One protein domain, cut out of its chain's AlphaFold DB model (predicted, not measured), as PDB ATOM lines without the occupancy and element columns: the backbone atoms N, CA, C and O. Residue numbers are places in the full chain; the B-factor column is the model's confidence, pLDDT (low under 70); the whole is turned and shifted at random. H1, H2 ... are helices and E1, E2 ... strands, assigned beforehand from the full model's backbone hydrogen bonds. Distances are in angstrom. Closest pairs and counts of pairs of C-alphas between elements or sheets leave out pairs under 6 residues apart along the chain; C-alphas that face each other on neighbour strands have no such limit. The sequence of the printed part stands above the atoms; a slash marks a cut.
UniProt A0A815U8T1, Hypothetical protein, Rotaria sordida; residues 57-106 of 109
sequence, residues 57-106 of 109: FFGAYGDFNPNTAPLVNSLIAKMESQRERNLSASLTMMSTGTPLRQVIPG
ATOM      1  N   PHE A  57     -57.534  34.306   7.258       90.31
ATOM      2  CA  PHE A  57     -56.915  33.817   8.491       90.31
ATOM      3  C   PHE A  57     -55.453  33.421   8.288       90.31
ATOM      4  O   PHE A  57     -55.047  33.027   7.194       90.31
ATOM      5  N   PHE A  58     -54.681  33.481   9.369       92.06
ATOM      6  CA  PHE A  58     -53.356  32.872   9.464       92.06
ATOM      7  C   PHE A  58     -53.202  32.197  10.828       92.06
ATOM      8  O   PHE A  58     -53.813  32.634  11.801       92.06
ATOM      9  N   GLY A  59     -52.408  31.134  10.923       90.38
ATOM     10  CA  GLY A  59     -52.236  30.416  12.187       90.38
ATOM     11  C   GLY A  59     -51.594  29.042  12.039       90.38
ATOM     12  O   GLY A  59     -51.329  28.584  10.926       90.38
ATOM     13  N   ALA A  60     -51.372  28.395  13.185       87.38
ATOM     14  CA  ALA A  60     -50.593  27.162  13.320       87.38
ATOM     15  C   ALA A  60     -51.141  25.966  12.519       87.38
ATOM     16  O   ALA A  60     -50.368  25.120  12.091       87.38
ATOM     17  N   TYR A  61     -52.455  25.913  12.287       87.38
ATOM     18  CA  TYR A  61     -53.110  24.824  11.548       87.38
ATOM     19  C   TYR A  61     -53.363  25.150  10.068       87.38
ATOM     20  O   TYR A  61     -54.084  24.422   9.390       87.38
ATOM     21  N   GLY A  62     -52.839  26.273   9.569       86.75
ATOM     22  CA  GLY A  62     -52.954  26.626   8.156       86.75
ATOM     23  C   GLY A  62     -51.945  25.879   7.280       86.75
ATOM     24  O   GLY A  62     -50.995  25.280   7.772       86.75
ATOM     25  N   ASP A  63     -52.127  25.958   5.963       92.06
ATOM     26  CA  ASP A  63     -51.125  25.491   4.999       92.06
ATOM     27  C   ASP A  63     -49.864  26.371   5.083       92.06
ATOM     28  O   ASP A  63     -49.980  27.594   5.164       92.06
ATOM     29  N   PHE A  64     -48.679  25.758   5.061       94.31
ATOM     30  CA  PHE A  64     -47.368  26.421   5.054       94.31
ATOM     31  C   PHE A  64     -46.549  26.107   3.792       94.31
ATOM     32  O   PHE A  64     -45.384  26.490   3.701       94.31
ATOM     33  N   ASN A  65     -47.130  25.451   2.783       92.25
ATOM     34  CA  ASN A  65     -46.460  25.280   1.501       92.25
ATOM     35  C   ASN A  65     -46.231  26.657   0.840       92.25
ATOM     36  O   ASN A  65     -47.192  27.348   0.508       92.25
ATOM     37  N   PRO A  66     -44.981  27.082   0.589       87.56
ATOM     38  CA  PRO A  66     -44.669  28.450   0.168       87.56
ATOM     39  C   PRO A  66     -45.293  28.865  -1.174       87.56
ATOM     40  O   PRO A  66     -45.376  30.071  -1.435       87.56
ATOM     41  N   ASN A  67     -45.722  27.902  -1.998       87.25
ATOM     42  CA  ASN A  67     -46.311  28.130  -3.319       87.25
ATOM     43  C   ASN A  67     -47.845  28.222  -3.303       87.25
ATOM     44  O   ASN A  67     -48.420  28.832  -4.202       87.25
ATOM     45  N   THR A  68     -48.505  27.620  -2.311       89.19
ATOM     46  CA  THR A  68     -49.976  27.529  -2.239       89.19
ATOM     47  C   THR A  68     -50.559  28.199  -1.001       89.19
ATOM     48  O   THR A  68     -51.730  28.583  -1.008       89.19
ATOM     49  N   ALA A  69     -49.753  28.370   0.046       91.69
ATOM     50  CA  ALA A  69     -50.196  28.903   1.317       91.69
ATOM     51  C   ALA A  69     -50.673  30.361   1.201       91.69
ATOM     52  O   ALA A  69     -50.111  31.157   0.434       91.69
ATOM     53  N   PRO A  70     -51.654  30.760   2.030       91.12
ATOM     54  CA  PRO A  70     -52.021  32.159   2.204       91.12
ATOM     55  C   PRO A  70     -50.811  33.023   2.568       91.12
ATOM     56  O   PRO A  70     -49.868  32.559   3.208       91.12
ATOM     57  N   LEU A  71     -50.874  34.309   2.205       91.50
ATOM     58  CA  LEU A  71     -49.753  35.254   2.274       91.50
ATOM     59  C   LEU A  71     -48.901  35.140   3.549       91.50
ATOM     60  O   LEU A  71     -47.686  35.007   3.455       91.50
ATOM     61  N   VAL A  72     -49.526  35.209   4.728       93.19
ATOM     62  CA  VAL A  72     -48.801  35.235   6.009       93.19
ATOM     63  C   VAL A  72     -48.112  33.900   6.287       93.19
ATOM     64  O   VAL A  72     -46.940  33.888   6.647       93.19
ATOM     65  N   ASN A  73     -48.788  32.776   6.057       93.75
ATOM     66  CA  ASN A  73     -48.189  31.459   6.255       93.75
ATOM     67  C   ASN A  73     -47.055  31.191   5.250       93.75
ATOM     68  O   ASN A  73     -46.001  30.697   5.640       93.75
ATOM     69  N   SER A  74     -47.234  31.583   3.981       93.12
ATOM     70  CA  SER A  74     -46.185  31.524   2.948       93.12
ATOM     71  C   SER A  74     -44.946  32.324   3.361       93.12
ATOM     72  O   SER A  74     -43.821  31.846   3.225       93.12
ATOM     73  N   LEU A  75     -45.146  33.528   3.904       92.81
ATOM     74  CA  LEU A  75     -44.070  34.376   4.412       92.81
ATOM     75  C   LEU A  75     -43.315  33.725   5.571       92.81
ATOM     76  O   LEU A  75     -42.089  33.657   5.519       92.81
ATOM     77  N   ILE A  76     -44.038  33.209   6.568       93.06
ATOM     78  CA  ILE A  76     -43.449  32.506   7.714       93.06
ATOM     79  C   ILE A  76     -42.610  31.319   7.230       93.06
ATOM     80  O   ILE A  76     -41.446  31.207   7.599       93.06
ATOM     81  N   ALA A  77     -43.157  30.482   6.343       92.94
ATOM     82  CA  ALA A  77     -42.454  29.315   5.813       92.94
ATOM     83  C   ALA A  77     -41.180  29.686   5.037       92.94
ATOM     84  O   ALA A  77     -40.152  29.018   5.154       92.94
ATOM     85  N   LYS A  78     -41.223  30.767   4.250       91.94
ATOM     86  CA  LYS A  78     -40.050  31.244   3.507       91.94
ATOM     87  C   LYS A  78     -38.962  31.793   4.432       91.94
ATOM     88  O   LYS A  78     -37.792  31.493   4.212       91.94
ATOM     89  N   MET A  79     -39.342  32.568   5.449       92.75
ATOM     90  CA  MET A  79     -38.406  33.089   6.453       92.75
ATOM     91  C   MET A  79     -37.761  31.952   7.252       92.75
ATOM     92  O   MET A  79     -36.546  31.949   7.437       92.75
ATOM     93  N   GLU A  80     -38.554  30.961   7.661       93.06
ATOM     94  CA  GLU A  80     -38.071  29.784   8.387       93.06
ATOM     95  C   GLU A  80     -37.055  28.990   7.557       93.06
ATOM     96  O   GLU A  80     -35.940  28.745   8.005       93.06
ATOM     97  N   SER A  81     -37.383  28.695   6.298       91.31
ATOM     98  CA  SER A  81     -36.492  27.974   5.382       91.31
ATOM     99  C   SER A  81     -35.172  28.713   5.121       91.31
ATOM    100  O   SER A  81     -34.112  28.091   5.034       91.31
ATOM    101  N   GLN A  82     -35.196  30.049   5.015       92.38
ATOM    102  CA  GLN A  82     -33.964  30.837   4.897       92.38
ATOM    103  C   GLN A  82     -33.119  30.778   6.170       92.38
ATOM    104  O   GLN A  82     -31.898  30.632   6.074       92.38
ATOM    105  N   ARG A  83     -33.764  30.849   7.341       91.19
ATOM    106  CA  ARG A  83     -33.106  30.736   8.646       91.19
ATOM    107  C   ARG A  83     -32.434  29.376   8.815       91.19
ATOM    108  O   ARG A  83     -31.254  29.333   9.133       91.19
ATOM    109  N   GLU A  84     -33.147  28.283   8.550       92.62
ATOM    110  CA  GLU A  84     -32.617  26.914   8.653       92.62
ATOM    111  C   GLU A  84     -31.403  26.681   7.744       92.62
ATOM    112  O   GLU A  84     -30.484  25.940   8.089       92.62
ATOM    113  N   ARG A  85     -31.379  27.334   6.578       92.44
ATOM    114  CA  ARG A  85     -30.300  27.212   5.588       92.44
ATOM    115  C   ARG A  85     -29.178  28.236   5.767       92.44
ATOM    116  O   ARG A  85     -28.265  28.250   4.945       92.44
ATOM    117  N   ASN A  86     -29.238  29.089   6.795       88.94
ATOM    118  CA  ASN A  86     -28.300  30.198   7.022       88.94
ATOM    119  C   ASN A  86     -28.088  31.075   5.768       88.94
ATOM    120  O   ASN A  86     -26.965  31.459   5.438       88.94
ATOM    121  N   LEU A  87     -29.168  31.350   5.030       86.81
ATOM    122  CA  LEU A  87     -29.131  32.173   3.819       86.81
ATOM    123  C   LEU A  87     -29.191  33.674   4.154       86.81
ATOM    124  O   LEU A  87     -29.335  34.075   5.305       86.81
ATOM    125  N   SER A  88     -29.073  34.508   3.115       81.88
ATOM    126  CA  SER A  88     -29.197  35.970   3.204       81.88
ATOM    127  C   SER A  88     -30.433  36.413   3.999       81.88
ATOM    128  O   SER A  88     -31.503  35.824   3.871       81.88
ATOM    129  N   ALA A  89     -30.308  37.532   4.718       83.12
ATOM    130  CA  ALA A  89     -31.404  38.193   5.433       83.12
ATOM    131  C   ALA A  89     -32.452  38.855   4.508       83.12
ATOM    132  O   ALA A  89     -33.375  39.516   4.985       83.12
ATOM    133  N   SER A  90     -32.308  38.726   3.184       87.69
ATOM    134  CA  SER A  90     -33.229  39.281   2.193       87.69
ATOM    135  C   SER A  90     -34.207  38.229   1.659       87.69
ATOM    136  O   SER A  90     -33.813  37.161   1.184       87.69
ATOM    137  N   LEU A  91     -35.500  38.567   1.677       87.12
ATOM    138  CA  LEU A  91     -36.577  37.741   1.132       87.12
ATOM    139  C   LEU A  91     -37.165  38.374  -0.135       87.12
ATOM    140  O   LEU A  91     -37.621  39.517  -0.116       87.12
ATOM    141  N   THR A  92     -37.219  37.616  -1.230       87.44
ATOM    142  CA  THR A  92     -37.878  38.058  -2.465       87.44
ATOM    143  C   THR A  92     -39.384  37.803  -2.410       87.44
ATOM    144  O   THR A  92     -39.843  36.675  -2.207       87.44
ATOM    145  N   MET A  93     -40.163  38.857  -2.659       85.38
ATOM    146  CA  MET A  93     -41.620  38.809  -2.755       85.38
ATOM    147  C   MET A  93     -42.074  38.815  -4.215       85.38
ATOM    148  O   MET A  93     -41.546  39.556  -5.032       85.38
ATOM    149  N   MET A  94     -43.098  38.020  -4.538       82.62
ATOM    150  CA  MET A  94     -43.678  37.942  -5.892       82.62
ATOM    151  C   MET A  94     -44.681  39.072  -6.194       82.62
ATOM    152  O   MET A  94     -45.409  39.018  -7.178       82.62
ATOM    153  N   SER A  95     -44.780  40.074  -5.323       83.62
ATOM    154  CA  SER A  95     -45.744  41.170  -5.422       83.62
ATOM    155  C   SER A  95     -45.035  42.502  -5.228       83.62
ATOM    156  O   SER A  95     -44.004  42.566  -4.563       83.62
ATOM    157  N   THR A  96     -45.631  43.572  -5.754       91.06
ATOM    158  CA  THR A  96     -45.199  44.963  -5.560       91.06
ATOM    159  C   THR A  96     -45.274  45.428  -4.104       91.06
ATOM    160  O   THR A  96     -44.685  46.446  -3.763       91.06
ATOM    161  N   GLY A  97     -46.039  44.735  -3.251       89.38
ATOM    162  CA  GLY A  97     -46.262  45.124  -1.853       89.38
ATOM    163  C   GLY A  97     -47.267  46.264  -1.658       89.38
ATOM    164  O   GLY A  97     -47.579  46.605  -0.524       89.38
ATOM    165  N   THR A  98     -47.818  46.824  -2.738       91.00
ATOM    166  CA  THR A  98     -48.825  47.895  -2.683       91.00
ATOM    167  C   THR A  98     -50.245  47.441  -2.297       91.00
ATOM    168  O   THR A  98     -50.954  48.246  -1.691       91.00
ATOM    169  N   PRO A  99     -50.718  46.207  -2.596       88.94
ATOM    170  CA  PRO A  99     -52.073  45.802  -2.224       88.94
ATOM    171  C   PRO A  99     -52.255  45.648  -0.709       88.94
ATOM    172  O   PRO A  99     -51.547  44.872  -0.064       88.94
ATOM    173  N   LEU A 100     -53.270  46.315  -0.158       88.25
ATOM    174  CA  LEU A 100     -53.646  46.209   1.252       88.25
ATOM    175  C   LEU A 100     -54.476  44.949   1.515       88.25
ATOM    176  O   LEU A 100     -55.331  44.564   0.715       88.25
ATOM    177  N   ARG A 101     -54.242  44.299   2.660       88.56
ATOM    178  CA  ARG A 101     -54.977  43.100   3.083       88.56
ATOM    179  C   ARG A 101     -55.308  43.167   4.565       88.56
ATOM    180  O   ARG A 101     -54.449  43.487   5.377       88.56
ATOM    181  N   GLN A 102     -56.531  42.777   4.910       89.19
ATOM    182  CA  GLN A 102     -56.906  42.470   6.286       89.19
ATOM    183  C   GLN A 102     -56.636  40.986   6.560       89.19
ATOM    184  O   GLN A 102     -57.069  40.117   5.791       89.19
ATOM    185  N   VAL A 103     -55.915  40.715   7.647       90.44
ATOM    186  CA  VAL A 103     -55.589  39.369   8.128       90.44
ATOM    187  C   VAL A 103     -56.018  39.221   9.583       90.44
ATOM    188  O   VAL A 103     -55.897  40.158  10.369       90.44
ATOM    189  N   ILE A 104     -56.551  38.054   9.930       89.88
ATOM    190  CA  ILE A 104     -57.104  37.754  11.249       89.88
ATOM    191  C   ILE A 104     -56.311  36.578  11.835       89.88
ATOM    192  O   ILE A 104     -56.150  35.565  11.151       89.88
ATOM    193  N   PRO A 105     -55.800  36.670  13.074       89.38
ATOM    194  CA  PRO A 105     -55.143  35.536  13.707       89.38
ATOM    195  C   PRO A 105     -56.169  34.436  13.988       89.38
ATOM    196  O   PRO A 105     -57.209  34.678  14.602       89.38
ATOM    197  N   GLY A 106     -55.868  33.216  13.555       83.06
ATOM    198  CA  GLY A 106     -56.586  32.024  13.973       83.06
ATOM    199  C   GLY A 106     -56.278  31.767  15.442       83.06
ATOM    200  O   GLY A 106     -55.149  31.420  15.785       83.06
TER     201      GLY A 106
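Overview. This is residues 57 to 106 of the 109 residues of the protein "Hypothetical protein" of Rotaria sordida (UniProt A0A815U8T1). This domain has little regular structure: one helix, H1, with a loop before it and a wide loop after it that folds back to the short strand E1, beside the first printed residues. Residues 94 to 100 stick out from the rest. The printed part has 50 residues, with one named helix and then one named strand; it is mostly helix, with under half of the residues in named elements. It is only just compact, close to loose, with a radius of gyration of the C-alphas of 11.6 A and spans of 30 by 27 by 16 A.

Along the chain. H1, residues 71 to 84, runs 20.1 A from C-alpha 71 at (-49.753, 35.254, 2.274) to C-alpha 84 at (-32.617, 26.914, 8.653). E1 is residues 103 to 105, ending at C-alpha 105 at (-55.143, 35.536, 13.707).

Arrangement. In H1 every O i to N i+4 pair is within hydrogen-bond range. H1 and E1 are only just apart, their closest C-alphas 8.2 A from each other. E1 pairs with no named strand, but residues 57 to 58 pair with its residues 104 to 105, parallel.

Size, cuts and confidence. The C-alphas of Asn 86 and Gln 102, the two farthest apart, are 31.1 A apart. The 18-residue link from H1 to E1 is long. The printed part has no cut, and no printed residue is under 70 in pLDDT.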